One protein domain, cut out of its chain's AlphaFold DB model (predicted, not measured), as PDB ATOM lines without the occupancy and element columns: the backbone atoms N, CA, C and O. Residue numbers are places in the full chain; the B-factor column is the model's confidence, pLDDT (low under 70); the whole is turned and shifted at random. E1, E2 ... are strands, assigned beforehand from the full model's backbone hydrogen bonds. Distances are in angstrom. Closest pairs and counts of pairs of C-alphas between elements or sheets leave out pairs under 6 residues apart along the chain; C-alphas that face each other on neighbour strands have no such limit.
ATOM      1  N   GLU A 218     268.957 209.287 167.698       76.69
ATOM      2  CA  GLU A 218     268.721 210.296 168.727       76.69
ATOM      3  C   GLU A 218     267.285 210.256 169.255       76.69
ATOM      4  O   GLU A 218     266.310 210.159 168.503       76.69
ATOM      5  N   ILE A 219     267.162 210.379 170.578       83.25
ATOM      6  CA  ILE A 219     265.878 210.497 171.265       83.25
ATOM      7  C   ILE A 219     265.360 211.921 171.061       83.25
ATOM      8  O   ILE A 219     265.956 212.876 171.551       83.25
ATOM      9  N   SER A 220     264.220 212.064 170.389       83.69
ATOM     10  CA  SER A 220     263.575 213.362 170.176       83.69
ATOM     11  C   SER A 220     262.919 213.887 171.455       83.69
ATOM     12  O   SER A 220     263.127 215.036 171.836       83.69
ATOM     13  N   TYR A 221     262.142 213.049 172.144       88.81
ATOM     14  CA  TYR A 221     261.531 213.389 173.428       88.81
ATOM     15  C   TYR A 221     261.221 212.138 174.252       88.81
ATOM     16  O   TYR A 221     261.168 211.018 173.739       88.81
ATOM     17  N   THR A 222     261.020 212.342 175.555       93.12
ATOM     18  CA  THR A 222     260.603 211.302 176.503       93.12
ATOM     19  C   THR A 222     259.269 211.686 177.129       93.12
ATOM     20  O   THR A 222     259.101 212.824 177.569       93.12
ATOM     21  N   TYR A 223     258.333 210.745 177.209       94.69
ATOM     22  CA  TYR A 223     257.076 210.921 177.934       94.69
ATOM     23  C   TYR A 223     256.729 209.676 178.748       94.69
ATOM     24  O   TYR A 223     257.291 208.603 178.539       94.69
ATOM     25  N   TYR A 224     255.803 209.831 179.692       95.00
ATOM     26  CA  TYR A 224     255.358 208.753 180.570       95.00
ATOM     27  C   TYR A 224     253.881 208.459 180.314       95.00
ATOM     28  O   TYR A 224     253.063 209.382 180.347       95.00
ATOM     29  N   ARG A 225     253.527 207.193 180.080       95.12
ATOM     30  CA  ARG A 225     252.141 206.751 179.836       95.12
ATOM     31  C   ARG A 225     251.765 205.559 180.714       95.12
ATOM     32  O   ARG A 225     252.596 205.042 181.452       95.12
ATOM     33  N   ASN A 226     250.499 205.143 180.626       93.81
ATOM     34  CA  ASN A 226     249.979 203.937 181.278       93.81
ATOM     35  C   ASN A 226     250.194 203.907 182.800       93.81
ATOM     36  O   ASN A 226     250.548 202.883 183.373       93.81
ATOM     37  N   TRP A 227     249.940 205.044 183.454       94.56
ATOM     38  CA  TRP A 227     250.010 205.149 184.908       94.56
ATOM     39  C   TRP A 227     248.984 204.225 185.575       94.56
ATOM     40  O   TRP A 227     247.797 204.289 185.246       94.56
ATOM     41  N   GLN A 228     249.431 203.376 186.502       93.44
ATOM     42  CA  GLN A 228     248.574 202.475 187.282       93.44
ATOM     43  C   GLN A 228     248.992 202.467 188.750       93.44
ATOM     44  O   GLN A 228     250.183 202.408 189.059       93.44
ATOM     45  N   ASP A 229     248.015 202.465 189.651       92.06
ATOM     46  CA  ASP A 229     248.255 202.397 191.091       92.06
ATOM     47  C   ASP A 229     248.659 200.975 191.490       92.06
ATOM     48  O   ASP A 229     247.957 200.011 191.183       92.06
ATOM     49  N   VAL A 230     249.804 200.839 192.164       91.44
ATOM     50  CA  VAL A 230     250.398 199.535 192.503       91.44
ATOM     51  C   VAL A 230     250.221 199.221 193.984       91.44
ATOM     52  O   VAL A 230     249.745 198.145 194.341       91.44
ATOM     53  N   SER A 231     250.631 200.139 194.861       90.81
ATOM     54  CA  SER A 231     250.653 199.905 196.309       90.81
ATOM     55  C   SER A 231     250.715 201.202 197.119       90.81
ATOM     56  O   SER A 231     250.897 202.283 196.567       90.81
ATOM     57  N   GLY A 232     250.624 201.082 198.445       89.88
ATOM     58  CA  GLY A 232     250.632 202.215 199.373       89.88
ATOM     59  C   GLY A 232     249.282 202.921 199.454       89.88
ATOM     60  O   GLY A 232     248.281 202.430 198.935       89.88
ATOM     61  N   THR A 233     249.243 204.065 200.134       88.44
ATOM     62  CA  THR A 233     248.001 204.819 200.350       88.44
ATOM     63  C   THR A 233     248.181 206.293 200.023       88.44
ATOM     64  O   THR A 233     249.197 206.901 200.359       88.44
ATOM     65  N   ARG A 234     247.166 206.868 199.380       90.88
ATOM     66  CA  ARG A 234     247.004 208.308 199.195       90.88
ATOM     67  C   ARG A 234     245.703 208.707 199.865       90.88
ATOM     68  O   ARG A 234     244.639 208.260 199.441       90.88
ATOM     69  N   ASP A 235     245.804 209.528 200.897       91.06
ATOM     70  CA  ASP A 235     244.621 210.003 201.602       91.06
ATOM     71  C   ASP A 235     243.808 210.940 200.702       91.06
ATOM     72  O   ASP A 235     244.367 211.748 199.946       91.06
ATOM     73  N   GLU A 236     242.480 210.865 200.809       89.12
ATOM     74  CA  GLU A 236     241.615 211.900 200.251       89.12
ATOM     75  C   GLU A 236     241.939 213.256 200.888       89.12
ATOM     76  O   GLU A 236     242.398 213.346 202.028       89.12
ATOM     77  N   TRP A 237     241.702 214.331 200.139       90.62
ATOM     78  CA  TRP A 237     241.897 215.678 200.656       90.62
ATOM     79  C   TRP A 237     240.942 215.934 201.821       90.62
ATOM     80  O   TRP A 237     239.726 215.974 201.639       90.62
ATOM     81  N   ALA A 238     241.502 216.130 203.012       89.56
ATOM     82  CA  ALA A 238     240.745 216.389 204.228       89.56
ATOM     83  C   ALA A 238     241.110 217.756 204.807       89.56
ATOM     84  O   ALA A 238     242.273 218.158 204.792       89.56
ATOM     85  N   VAL A 239     240.121 218.473 205.343       87.81
ATOM     86  CA  VAL A 239     240.344 219.781 205.972       87.81
ATOM     87  C   VAL A 239     241.221 219.602 207.212       87.81
ATOM     88  O   VAL A 239     240.803 218.998 208.196       87.81
ATOM     89  N   SER A 240     242.439 220.140 207.162       86.94
ATOM     90  CA  SER A 240     243.402 220.121 208.269       86.94
ATOM     91  C   SER A 240     243.220 221.321 209.197       86.94
ATOM     92  O   SER A 240     243.419 221.207 210.403       86.94
ATOM     93  N   SER A 241     242.880 222.481 208.641       86.94
ATOM     94  CA  SER A 241     242.607 223.712 209.385       86.94
ATOM     95  C   SER A 241     241.791 224.663 208.520       86.94
ATOM     96  O   SER A 241     241.824 224.560 207.296       86.94
ATOM     97  N   SER A 242     241.104 225.624 209.124       87.00
ATOM     98  CA  SER A 242     240.408 226.676 208.386       87.00
ATOM     99  C   SER A 242     240.613 228.042 209.031       87.00
ATOM    100  O   SER A 242     240.904 228.148 210.224       87.00
ATOM    101  N   TYR A 243     240.494 229.092 208.226       88.44
ATOM    102  CA  TYR A 243     240.520 230.484 208.669       88.44
ATOM    103  C   TYR A 243     239.439 231.289 207.943       88.44
ATOM    104  O   TYR A 243     238.931 230.869 206.903       88.44
ATOM    105  N   ALA A 244     239.053 232.434 208.504       86.44
ATOM    106  CA  ALA A 244     238.051 233.297 207.888       86.44
ATOM    107  C   ALA A 244     238.574 233.876 206.567       86.44
ATOM    108  O   ALA A 244     239.705 234.363 206.504       86.44
ATOM    109  N   ALA A 245     237.751 233.840 205.522       86.75
ATOM    110  CA  ALA A 245     238.070 234.480 204.256       86.75
ATOM    111  C   ALA A 245     238.009 236.006 204.412       86.75
ATOM    112  O   ALA A 245     237.128 236.550 205.081       86.75
ATOM    113  N   THR A 246     238.931 236.718 203.775       87.38
ATOM    114  CA  THR A 246     238.978 238.178 203.825       87.38
ATOM    115  C   THR A 246     237.996 238.748 202.811       87.38
ATOM    116  O   THR A 246     238.134 238.509 201.610       87.38
ATOM    117  N   PHE A 247     236.992 239.490 203.283       85.75
ATOM    118  CA  PHE A 247     236.085 240.222 202.405       85.75
ATOM    119  C   PHE A 247     236.764 241.484 201.883       85.75
ATOM    120  O   PHE A 247     237.076 242.393 202.653       85.75
ATOM    121  N   ASN A 248     236.937 241.555 200.570       84.19
ATOM    122  CA  ASN A 248     237.410 242.742 199.883       84.19
ATOM    123  C   ASN A 248     236.190 243.459 199.283       84.19
ATOM    124  O   ASN A 248     235.599 242.937 198.328       84.19
ATOM    125  N   PRO A 249     235.767 244.611 199.843       82.69
ATOM    126  CA  PRO A 249     234.650 245.371 199.293       82.69
ATOM    127  C   PRO A 249     234.992 245.860 197.881       82.69
ATOM    128  O   PRO A 249     236.136 246.231 197.615       82.69
ATOM    129  N   SER A 250     234.005 245.869 196.978       77.00
ATOM    130  CA  SER A 250     234.207 246.475 195.661       77.00
ATOM    131  C   SER A 250     234.408 247.986 195.833       77.00
ATOM    132  O   SER A 250     233.698 248.609 196.626       77.00
ATOM    133  N   PRO A 251     235.350 248.608 195.108       75.81
ATOM    134  CA  PRO A 251     235.481 250.061 195.095       75.81
ATOM    135  C   PRO A 251     234.268 250.768 194.460       75.81
ATOM    136  O   PRO A 251     234.126 251.980 194.626       75.81
ATOM    137  N   ASN A 252     233.385 250.036 193.768       76.31
ATOM    138  CA  ASN A 252     232.119 250.537 193.240       76.31
ATOM    139  C   ASN A 252     230.941 250.135 194.164       76.31
ATOM    140  O   ASN A 252     230.740 248.938 194.373       76.31
ATOM    141  N   PRO A 253     230.141 251.089 194.693       71.50
ATOM    142  CA  PRO A 253     229.028 250.791 195.603       71.50
ATOM    143  C   PRO A 253     227.921 249.904 195.012       71.50
ATOM    144  O   PRO A 253     227.168 249.304 195.779       71.50
ATOM    145  N   ASP A 254     227.821 249.821 193.683       78.12
ATOM    146  CA  ASP A 254     226.793 249.039 192.985       78.12
ATOM    147  C   ASP A 254     227.247 247.610 192.626       78.12
ATOM    148  O   ASP A 254     226.488 246.849 192.020       78.12
ATOM    149  N   GLU A 255     228.464 247.207 193.014       78.62
ATOM    150  CA  GLU A 255     228.992 245.860 192.776       78.62
ATOM    151  C   GLU A 255     229.263 245.089 194.081       78.62
ATOM    152  O   GLU A 255     229.745 245.653 195.067       78.62
ATOM    153  N   PRO A 256     229.000 243.768 194.113       75.50
ATOM    154  CA  PRO A 256     229.296 242.950 195.281       75.50
ATOM    155  C   PRO A 256     230.814 242.783 195.470       75.50
ATOM    156  O   PRO A 256     231.546 242.511 194.523       75.50
ATOM    157  N   GLY A 257     231.291 242.899 196.714       80.69
ATOM    158  CA  GLY A 257     232.680 242.577 197.062       80.69
ATOM    159  C   GLY A 257     232.994 241.078 196.955       80.69
ATOM    160  O   GLY A 257     232.096 240.235 196.899       80.69
ATOM    161  N   THR A 258     234.280 240.726 196.960       84.75
ATOM    162  CA  THR A 258     234.757 239.337 196.806       84.75
ATOM    163  C   THR A 258     235.511 238.850 198.036       84.75
ATOM    164  O   THR A 258     236.251 239.611 198.649       84.75
ATOM    165  N   TYR A 259     235.381 237.565 198.369       84.56
ATOM    166  CA  TYR A 259     236.165 236.931 199.434       84.56
ATOM    167  C   TYR A 259     237.475 236.345 198.896       84.56
ATOM    168  O   TYR A 259     237.470 235.670 197.870       84.56
ATOM    169  N   THR A 260     238.586 236.530 199.594       86.38
ATOM    170  CA  THR A 260     239.903 235.973 199.229       86.38
ATOM    171  C   THR A 260     240.519 235.215 200.401       86.38
ATOM    172  O   THR A 260     240.101 235.375 201.549       86.38
ATOM    173  N   CYS A 261     241.470 234.328 200.108       86.94
ATOM    174  CA  CYS A 261     242.103 233.458 201.095       86.94
ATOM    175  C   CYS A 261     243.568 233.854 201.298       86.94
ATOM    176  O   CYS A 261     244.454 233.205 200.763       86.94
ATOM    177  N   GLU A 262     243.815 234.872 202.123       81.50
ATOM    178  CA  GLU A 262     245.147 235.492 202.309       81.50
ATOM    179  C   GLU A 262     246.017 234.844 203.413       81.50
ATOM    180  O   GLU A 262     247.095 235.330 203.749       81.50
ATOM    181  N   GLY A 263     245.542 233.762 204.035       79.38
ATOM    182  CA  GLY A 263     246.268 233.036 205.083       79.38
ATOM    183  C   GLY A 263     247.460 232.222 204.570       79.38
ATOM    184  O   GLY A 263     247.547 231.855 203.399       79.38
ATOM    185  N   THR A 264     248.388 231.907 205.476       77.50
ATOM    186  CA  THR A 264     249.590 231.122 205.168       77.50
ATOM    187  C   THR A 264     249.303 229.620 205.208       77.50
ATOM    188  O   THR A 264     248.688 229.106 206.143       77.50
ATOM    189  N   GLN A 265     249.758 228.901 204.179       82.81
ATOM    190  CA  GLN A 265     249.640 227.445 204.081       82.81
ATOM    191  C   GLN A 265     250.885 226.759 204.684       82.81
ATOM    192  O   GLN A 265     251.997 227.244 204.459       82.81
ATOM    193  N   PRO A 266     250.745 225.624 205.402       86.25
ATOM    194  CA  PRO A 266     251.886 224.805 205.804       86.25
ATOM    195  C   PRO A 266     252.748 224.377 204.610       86.25
ATOM    196  O   PRO A 266     252.250 224.167 203.500       86.25
ATOM    197  N   ALA A 267     254.052 224.222 204.846       85.88
ATOM    198  CA  ALA A 267     254.982 223.766 203.820       85.88
ATOM    199  C   ALA A 267     254.716 222.300 203.437       85.88
ATOM    200  O   ALA A 267     254.511 221.447 204.303       85.88
ATOM    201  N   ASN A 268     254.759 222.001 202.136       87.94
ATOM    202  CA  ASN A 268     254.627 220.634 201.634       87.94
ATOM    203  C   ASN A 268     255.870 219.810 202.004       87.94
ATOM    204  O   ASN A 268     256.991 220.232 201.730       87.94
ATOM    205  N   SER A 269     255.669 218.609 202.551       88.94
ATOM    206  CA  SER A 269     256.732 217.614 202.784       88.94
ATOM    207  C   SER A 269     256.788 216.541 201.689       88.94
ATOM    208  O   SER A 269     257.431 215.505 201.848       88.94
ATOM    209  N   TRP A 270     256.083 216.776 200.580       91.19
ATOM    210  CA  TRP A 270     255.896 215.821 199.496       91.19
ATOM    211  C   TRP A 270     257.166 215.611 198.670       91.19
ATOM    212  O   TRP A 270     257.771 216.559 198.172       91.19
ATOM    213  N   SER A 271     257.533 214.348 198.493       90.75
ATOM    214  CA  SER A 271     258.714 213.891 197.769       90.75
ATOM    215  C   SER A 271     258.350 212.751 196.825       90.75
ATOM    216  O   SER A 271     257.392 212.006 197.056       90.75
ATOM    217  N   THR A 272     259.119 212.616 195.744       91.69
ATOM    218  CA  THR A 272     258.929 211.545 194.765       91.69
ATOM    219  C   THR A 272     260.249 210.895 194.395       91.69
ATOM    220  O   THR A 272     261.228 211.604 194.165       91.69
ATOM    221  N   GLN A 273     260.251 209.573 194.264       92.38
ATOM    222  CA  GLN A 273     261.382 208.789 193.777       92.38
ATOM    223  C   GLN A 273     260.939 207.937 192.587       92.38
ATOM    224  O   GLN A 273     259.947 207.218 192.691       92.38
ATOM    225  N   ASN A 274     261.681 208.009 191.484       92.75
ATOM    226  CA  ASN A 274     261.451 207.196 190.290       92.75
ATOM    227  C   ASN A 274     262.507 206.085 190.222       92.75
ATOM    228  O   ASN A 274     263.679 206.345 190.503       92.75
ATOM    229  N   VAL A 275     262.100 204.876 189.843       92.69
ATOM    230  CA  VAL A 275     262.983 203.735 189.575       92.69
ATOM    231  C   VAL A 275     262.553 203.115 188.249       92.69
ATOM    232  O   VAL A 275     261.425 202.640 188.142       92.69
ATOM    233  N   ASP A 276     263.441 203.142 187.257       93.94
ATOM    234  CA  ASP A 276     263.240 202.511 185.948       93.94
ATOM    235  C   ASP A 276     263.792 201.070 185.983       93.94
ATOM    236  O   ASP A 276     264.874 200.834 186.531       93.94
ATOM    237  N   ASP A 277     263.067 200.105 185.413       93.44
ATOM    238  CA  ASP A 277     263.517 198.719 185.237       93.44
ATOM    239  C   ASP A 277     264.088 198.529 183.829       93.44
ATOM    240  O   ASP A 277     263.395 198.104 182.907       93.44
ATOM    241  N   GLU A 278     265.373 198.833 183.657       89.69
ATOM    242  CA  GLU A 278     266.072 198.727 182.365       89.69
ATOM    243  C   GLU A 278     266.011 197.309 181.751       89.69
ATOM    244  O   GLU A 278     266.163 197.154 180.544       89.69
ATOM    245  N   ALA A 279     265.748 196.256 182.541       88.44
ATOM    246  CA  ALA A 279     265.599 194.895 182.016       88.44
ATOM    247  C   ALA A 279     264.252 194.658 181.300       88.44
ATOM    248  O   ALA A 279     264.125 193.684 180.557       88.44
ATOM    249  N   SER A 280     263.265 195.536 181.505       91.50
ATOM    250  CA  SER A 280     261.936 195.492 180.867       91.50
ATOM    251  C   SER A 280     261.890 196.136 179.473       91.50
ATOM    252  O   SER A 280     260.819 196.239 178.863       91.50
ATOM    253  N   GLU A 281     263.043 196.588 178.974       91.75
ATOM    254  CA  GLU A 281     263.140 197.342 177.734       91.75
ATOM    255  C   GLU A 281     262.535 196.590 176.541       91.75
ATOM    256  O   GLU A 281     262.869 195.438 176.245       91.75
ATOM    257  N   ARG A 282     261.661 197.282 175.808       93.00
ATOM    258  CA  ARG A 282     261.065 196.804 174.556       93.00
ATOM    259  C   ARG A 282     260.936 197.930 173.542       93.00
ATOM    260  O   ARG A 282     260.891 199.104 173.900       93.00
ATOM    261  N   THR A 283     260.815 197.557 172.271       88.75
ATOM    262  CA  THR A 283     260.612 198.507 171.173       88.75
ATOM    263  C   THR A 283     259.240 198.355 170.527       88.75
ATOM    264  O   THR A 283     258.803 197.235 170.265       88.75
ATOM    265  N   GLU A 284     258.596 199.472 170.201       88.94
ATOM    266  CA  GLU A 284     257.338 199.539 169.448       88.94
ATOM    267  C   GLU A 284     257.519 200.440 168.216       88.94
ATOM    268  O   GLU A 284     258.240 201.433 168.270       88.94
ATOM    269  N   VAL A 285     256.882 200.102 167.091       85.69
ATOM    270  CA  VAL A 285     256.911 200.944 165.885       85.69
ATOM    271  C   VAL A 285     255.688 201.852 165.879       85.69
ATOM    272  O   VAL A 285     254.555 201.375 165.914       85.69
ATOM    273  N   GLN A 286     255.919 203.157 165.782       83.88
ATOM    274  CA  GLN A 286     254.885 204.164 165.587       83.88
ATOM    275  C   GLN A 286     254.810 204.530 164.103       83.88
ATOM    276  O   GLN A 286     255.819 204.884 163.497       83.88
ATOM    277  N   ALA A 287     253.614 204.444 163.517       82.00
ATOM    278  CA  ALA A 287     253.414 204.708 162.093       82.00
ATOM    279  C   ALA A 287     253.347 206.208 161.759       82.00
ATOM    280  O   ALA A 287     253.884 206.625 160.739       82.00
ATOM    281  N   GLU A 288     252.714 207.023 162.612       82.81
ATOM    282  CA  GLU A 288     252.519 208.455 162.363       82.81
ATOM    283  C   GLU A 288     252.695 209.289 163.649       82.81
ATOM    284  O   GLU A 288     251.905 209.136 164.583       82.81
ATOM    285  N   PRO A 289     253.710 210.178 163.715       82.50
ATOM    286  CA  PRO A 289     254.857 210.245 162.804       82.50
ATOM    287  C   PRO A 289     255.713 208.962 162.882       82.50
ATOM    288  O   PRO A 289     255.773 208.356 163.959       82.50
ATOM    289  N   PRO A 290     256.385 208.558 161.786       81.38
ATOM    290  CA  PRO A 290     257.258 207.384 161.770       81.38
ATOM    291  C   PRO A 290     258.345 207.446 162.858       81.38
ATOM    292  O   PRO A 290     259.177 208.361 162.873       81.38
ATOM    293  N   ALA A 291     258.329 206.496 163.795       84.31
ATOM    294  CA  ALA A 291     259.294 206.423 164.892       84.31
ATOM    295  C   ALA A 291     259.441 205.005 165.459       84.31
ATOM    296  O   ALA A 291     258.533 204.177 165.374       84.31
ATOM    297  N   ILE A 292     260.581 204.751 166.098       86.88
ATOM    298  CA  ILE A 292     260.800 203.614 166.990       86.88
ATOM    299  C   ILE A 292     260.674 204.133 168.424       86.88
ATOM    300  O   ILE A 292     261.379 205.053 168.838       86.88
ATOM    301  N   LEU A 293     259.753 203.561 169.185       89.62
ATOM    302  CA  LEU A 293     259.555 203.855 170.596       89.62
ATOM    303  C   LEU A 293     260.378 202.867 171.415       89.62
ATOM    304  O   LEU A 293     260.127 201.667 171.340       89.62
ATOM    305  N   ARG A 294     261.324 203.353 172.215       91.94
ATOM    306  CA  ARG A 294     262.006 202.562 173.247       91.94
ATOM    307  C   ARG A 294     261.248 202.737 174.559       91.94
ATOM    308  O   ARG A 294     261.128 203.856 175.054       91.94
ATOM    309  N   ILE A 295     260.685 201.653 175.080       94.38
ATOM    310  CA  ILE A 295     259.782 201.653 176.234       94.38
ATOM    311  C   ILE A 295     260.446 200.900 177.381       94.38
ATOM    312  O   ILE A 295     260.847 199.751 177.207       94.38
ATOM    313  N   VAL A 296     260.527 201.546 178.541       96.69
ATOM    314  CA  VAL A 296     261.053 200.982 179.791       96.69
ATOM    315  C   VAL A 296     259.984 201.134 180.867       96.69
ATOM    316  O   VAL A 296     259.441 202.226 181.052       96.69
ATOM    317  N   ASP A 297     259.649 200.054 181.561       95.94
ATOM    318  CA  ASP A 297     258.698 200.103 182.668       95.94
ATOM    319  C   ASP A 297     259.380 200.690 183.910       95.94
ATOM    320  O   ASP A 297     260.570 200.485 184.152       95.94
ATOM    321  N   GLY A 298     258.636 201.444 184.714       94.50
ATOM    322  CA  GLY A 298     259.170 202.056 185.923       94.50
ATOM    323  C   GLY A 298     258.122 202.243 187.009       94.50
ATOM    324  O   GLY A 298     256.919 202.069 186.802       94.50
ATOM    325  N   GLN A 299     258.596 202.581 188.201       95.00
ATOM    326  CA  GLN A 299     257.769 202.847 189.369       95.00
ATOM    327  C   GLN A 299     258.118 204.196 189.983       95.00
ATOM    328  O   GLN A 299     259.283 204.538 190.190       95.00
ATOM    329  N   LYS A 300     257.082 204.961 190.317       94.56
ATOM    330  CA  LYS A 300     257.174 206.229 191.029       94.56
ATOM    331  C   LYS A 300     256.580 206.083 192.416       94.56
ATOM    332  O   LYS A 300     255.395 205.801 192.557       94.56
ATOM    333  N   THR A 301     257.398 206.318 193.432       93.75
ATOM    334  CA  THR A 301     256.985 206.300 194.838       93.75
ATOM    335  C   THR A 301     256.794 207.724 195.337       93.75
ATOM    336  O   THR A 301     257.696 208.552 195.212       93.75
ATOM    337  N   HIS A 302     255.637 208.001 195.927       92.38
ATOM    338  CA  HIS A 302     255.273 209.275 196.533       92.38
ATOM    339  C   HIS A 302     255.228 209.152 198.058       92.38
ATOM    340  O   HIS A 302     254.635 208.211 198.591       92.38
ATOM    341  N   ASN A 303     255.824 210.120 198.754       92.19
ATOM    342  CA  ASN A 303     255.817 210.189 200.214       92.19
ATOM    343  C   ASN A 303     255.628 211.620 200.714       92.19
ATOM    344  O   ASN A 303     256.206 212.550 200.153       92.19
ATOM    345  N   GLY A 304     254.899 211.782 201.815       91.81
ATOM    346  CA  GLY A 304     254.742 213.051 202.525       91.81
ATOM    347  C   GLY A 304     253.402 213.733 202.265       91.81
ATOM    348  O   GLY A 304     252.546 213.228 201.539       91.81
ATOM    349  N   THR A 305     253.216 214.895 202.883       91.19
ATOM    350  CA  THR A 305     251.929 215.596 202.931       91.19
ATOM    351  C   THR A 305     251.938 216.811 202.016       91.19
ATOM    352  O   THR A 305     252.876 217.615 202.012       91.19
ATOM    353  N   ARG A 306     250.868 216.943 201.234       92.44
ATOM    354  CA  ARG A 306     250.570 218.114 200.409       92.44
ATOM    355  C   ARG A 306     249.429 218.888 201.032       92.44
ATOM    356  O   ARG A 306     248.481 218.280 201.519       92.44
ATOM    357  N   TYR A 307     249.501 220.206 200.937       90.75
ATOM    358  CA  TYR A 307     248.452 221.113 201.370       90.75
ATOM    359  C   TYR A 307     247.900 221.896 200.173       90.75
ATOM    360  O   TYR A 307     248.639 222.224 199.238       90.75
ATOM    361  N   ARG A 308     246.601 222.194 200.196       90.44
ATOM    362  CA  ARG A 308     245.941 223.125 199.272       90.44
ATOM    363  C   ARG A 308     244.914 223.964 200.023       90.44
ATOM    364  O   ARG A 308     244.274 223.458 200.940       90.44
ATOM    365  N   THR A 309     244.694 225.199 199.594       90.38
ATOM    366  CA  THR A 309     243.648 226.062 200.163       90.38
ATOM    367  C   THR A 309     242.432 226.111 199.242       90.38
ATOM    368  O   THR A 309     242.547 226.476 198.072       90.38
ATOM    369  N   VAL A 310     241.256 225.770 199.769       89.88
ATOM    370  CA  VAL A 310     239.967 225.790 199.063       89.88
ATOM    371  C   VAL A 310     239.000 226.719 199.798       89.88
ATOM    372  O   VAL A 310     238.779 226.580 201.001       89.88
ATOM    373  N   ARG A 311     238.402 227.681 199.086       87.88
ATOM    374  CA  ARG A 311     237.410 228.608 199.659       87.88
ATOM    375  C   ARG A 311     236.036 227.940 199.739       87.88
ATOM    376  O   ARG A 311     235.511 227.508 198.714       87.88
ATOM    377  N   ASN A 312     235.426 227.933 200.921       85.38
ATOM    378  CA  ASN A 312     234.065 227.465 201.164       85.38
ATOM    379  C   ASN A 312     233.246 228.561 201.872       85.38
ATOM    380  O   ASN A 312     233.346 228.756 203.083       85.38
ATOM    381  N   GLY A 313     232.457 229.306 201.094       83.50
ATOM    382  CA  GLY A 313     231.694 230.451 201.595       83.50
ATOM    383  C   GLY A 313     232.597 231.573 202.114       83.50
ATOM    384  O   GLY A 313     233.459 232.070 201.386       83.50
ATOM    385  N   ASP A 314     232.386 231.956 203.370       82.81
ATOM    386  CA  ASP A 314     233.150 232.946 204.138       82.81
ATOM    387  C   ASP A 314     234.359 232.339 204.879       82.81
ATOM    388  O   ASP A 314     235.025 233.020 205.661       82.81
ATOM    389  N   THR A 315     234.688 231.073 204.609       85.50
ATOM    390  CA  THR A 315     235.833 230.369 205.201       85.50
ATOM    391  C   THR A 315     236.791 229.835 204.137       85.50
ATOM    392  O   THR A 315     236.405 229.480 203.024       85.50
ATOM    393  N   CYS A 316     238.072 229.783 204.480       88.75
ATOM    394  CA  CYS A 316     239.141 229.198 203.683       88.75
ATOM    395  C   CYS A 316     239.635 227.939 204.390       88.75
ATOM    396  O   CYS A 316     240.169 228.014 205.497       88.75
ATOM    397  N   ASN A 317     239.450 226.787 203.753       91.25
ATOM    398  CA  ASN A 317     239.874 225.494 204.269       91.25
ATOM    399  C   ASN A 317     241.245 225.146 203.699       91.25
ATOM    400  O   ASN A 317     241.416 225.069 202.485       91.25
ATOM    401  N   ILE A 318     242.211 224.903 204.574       89.62
ATOM    402  CA  ILE A 318     243.475 224.269 204.219       89.62
ATOM    403  C   ILE A 318     243.242 222.764 204.297       89.62
ATOM    404  O   ILE A 318     243.055 222.202 205.378       89.62
ATOM    405  N   GLU A 319     243.241 222.118 203.144       92.38
ATOM    406  CA  GLU A 319     243.123 220.676 203.010       92.38
ATOM    407  C   GLU A 319     244.509 220.044 202.907       92.38
ATOM    408  O   GLU A 319     245.397 220.591 202.254       92.38
ATOM    409  N   ALA A 320     244.684 218.885 203.536       91.81
ATOM    410  CA  ALA A 320     245.892 218.080 203.472       91.81
ATOM    411  C   ALA A 320     245.596 216.720 202.822       91.81
ATOM    412  O   ALA A 320     244.525 216.152 203.025       91.81
ATOM    413  N   SER A 321     246.554 216.195 202.060       92.25
ATOM    414  CA  SER A 321     246.552 214.825 201.532       92.25
ATOM    415  C   SER A 321     247.948 214.239 201.716       92.25
ATOM    416  O   SER A 321     248.939 214.835 201.273       92.25
ATOM    417  N   THR A 322     248.033 213.106 202.410       92.19
ATOM    418  CA  THR A 322     249.300 212.429 202.703       92.19
ATOM    419  C   THR A 322     249.449 211.198 201.822       92.19
ATOM    420  O   THR A 322     248.576 210.333 201.781       92.19
ATOM    421  N   ASP A 323     250.583 211.121 201.131       92.38
ATOM    422  CA  ASP A 323     251.009 209.930 200.406       92.38
ATOM    423  C   ASP A 323     251.932 209.115 201.334       92.38
ATOM    424  O   ASP A 323     252.939 209.636 201.823       92.38
ATOM    425  N   SER A 324     251.595 207.849 201.591       89.94
ATOM    426  CA  SER A 324     252.387 206.927 202.420       89.94
ATOM    427  C   SER A 324     252.836 205.732 201.589       89.94
ATOM    428  O   SER A 324     252.067 204.795 201.361       89.94
ATOM    429  N   GLY A 325     254.080 205.779 201.107       88.25
ATOM    430  CA  GLY A 325     254.645 204.756 200.228       88.25
ATOM    431  C   GLY A 325     253.783 204.502 198.993       88.25
ATOM    432  O   GLY A 325     253.688 203.360 198.557       88.25
ATOM    433  N   TYR A 326     253.098 205.531 198.484       92.88
ATOM    434  CA  TYR A 326     252.149 205.391 197.384       92.88
ATOM    435  C   TYR A 326     252.910 205.220 196.073       92.88
ATOM    436  O   TYR A 326     253.596 206.139 195.622       92.88
ATOM    437  N   VAL A 327     252.822 204.030 195.486       93.12
ATOM    438  CA  VAL A 327     253.558 203.632 194.286       93.12
ATOM    439  C   VAL A 327     252.619 203.593 193.092       93.12
ATOM    440  O   VAL A 327     251.595 202.908 193.119       93.12
ATOM    441  N   GLN A 328     253.020 204.263 192.017       95.44
ATOM    442  CA  GLN A 328     252.405 204.142 190.701       95.44
ATOM    443  C   GLN A 328     253.413 203.539 189.722       95.44
ATOM    444  O   GLN A 328     254.576 203.934 189.710       95.44
ATOM    445  N   SER A 329     252.975 202.594 188.899       94.88
ATOM    446  CA  SER A 329     253.751 202.115 187.752       94.88
ATOM    447  C   SER A 329     253.508 203.012 186.545       94.88
ATOM    448  O   SER A 329     252.446 203.628 186.443       94.88
ATOM    449  N   TYR A 330     254.493 203.103 185.658       95.81
ATOM    450  CA  TYR A 330     254.426 203.843 184.403       95.81
ATOM    451  C   TYR A 330     255.238 203.142 183.314       95.81
ATOM    452  O   TYR A 330     256.142 202.359 183.595       95.81
ATOM    453  N   GLU A 331     254.970 203.511 182.066       96.88
ATOM    454  CA  GLU A 331     255.852 203.253 180.930       96.88
ATOM    455  C   GLU A 331     256.589 204.545 180.565       96.88
ATOM    456  O   GLU A 331     255.953 205.551 180.236       96.88
ATOM    457  N   LYS A 332     257.923 204.530 180.604       95.88
ATOM    458  CA  LYS A 332     258.784 205.594 180.080       95.88
ATOM    459  C   LYS A 332     259.039 205.316 178.609       95.88
ATOM    460  O   LYS A 332     259.680 204.330 178.261       95.88
ATOM    461  N   VAL A 333     258.541 206.192 177.747       94.50
ATOM    462  CA  VAL A 333     258.637 206.058 176.294       94.50
ATOM    463  C   VAL A 333     259.620 207.095 175.764       94.50
ATOM    464  O   VAL A 333     259.390 208.297 175.897       94.50
ATOM    465  N   GLN A 334     260.702 206.632 175.144       92.88
ATOM    466  CA  GLN A 334     261.665 207.446 174.409       92.88
ATOM    467  C   GLN A 334     261.376 207.329 172.912       92.88
ATOM    468  O   GLN A 334     261.374 206.229 172.359       92.88
ATOM    469  N   VAL A 335     261.107 208.456 172.259       89.44
ATOM    470  CA  VAL A 335     260.756 208.489 170.835       89.44
ATOM    471  C   VAL A 335     262.013 208.706 170.008       89.44
ATOM    472  O   VAL A 335     262.633 209.762 170.118       89.44
ATOM    473  N   ILE A 336     262.364 207.733 169.171       86.62
ATOM    474  CA  ILE A 336     263.466 207.809 168.208       86.62
ATOM    475  C   ILE A 336     262.839 207.949 166.815       86.62
ATOM    476  O   ILE A 336     262.294 206.974 166.290       86.62
ATOM    477  N   PRO A 337     262.827 209.152 166.219       80.94
ATOM    478  CA  PRO A 337     262.221 209.364 164.909       80.94
ATOM    479  C   PRO A 337     262.853 208.454 163.854       80.94
ATOM    480  O   PRO A 337     264.072 208.374 163.765       80.94
ATOM    481  N   SER A 338     262.065 207.824 162.984       69.81
ATOM    482  CA  SER A 338     262.615 207.045 161.865       69.81
ATOM    483  C   SER A 338     262.931 207.938 160.660       69.81
ATOM    484  O   SER A 338     262.728 207.541 159.513       69.81
TER     485      SER A 338
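This is residues 218 to 338 of the 614 residues of the protein "Tad domain-containing protein" of Aurantiacibacter marinus (UniProt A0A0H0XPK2). The domain is a long, twisted ribbon of strands in one layer, bent part of the way along, with a small hairpin, E3 and E4, at one end. The long strands E6 and E7 run side by side along the ribbon, E1 and E2 follow each other along one edge of it beside E7, and E5 makes part of the opposite edge beside E6. The printed part has 121 residues with no named helix and seven named strands, E1 to E7 in that order along the chain; the class is all strand. The large sheet is branched and its neighbour pairs are antiparallel, as is the pair E3 and E4. The whole is extended, with a radius of gyration of the C-alphas of 22.3 A, and flat, spanning 65 by 35 by 18 A.

E1, residues 221 to 234, begins at C-alpha 221 (261.531, 213.389, 173.428), is 30.0 A long and bends by 91 degrees at residue 231. E2, residues 238 to 244, is 17.5 A long and runs on into E3, residues 246 to 248, 6.2 A, at 50 degrees. E4, residues 258 to 260, is 6.6 A long. E5, residues 271 to 286, is 33.8 A long and bends by 85 degrees at residue 283. E6, residues 291 to 312, is 48.9 A long and bends by 82 degrees at residue 303. E7, residues 315 to 337, is 52.5 A long, bends by 80 degrees at residue 325 and ends at C-alpha 337 (262.221, 209.364, 164.909).

E5, E6 and E7 form a meander, each strand the antiparallel neighbour of the one before. In the hairpin E6 and E7, N 306 and O 321 are within hydrogen-bond range at 2.9 A. In the hairpin E5 and E6, N 273 and O 301 are 2.9 A apart. E1 and E2 lie on one side of E7 and E6 on the other side. The pairing is staggered: E2 is beside residues 315 to 320 of E7, with N 240 and O 318 at 2.8 A, and E1 beside residues 322 to 335, with N 225 and O 331 at 2.9 A. E1 and E5 are apart. In the hairpin E3 and E4, N 248 and O 258 are 2.8 A apart. E2 and E3 meet only through their link.

The C-alphas of Pro 253 and Ala 279, the two farthest apart, are 68.2 A from each other. The printed part has no cut and no long link. Mean pLDDT of the printed part is 88.4; residue 338 is under 70.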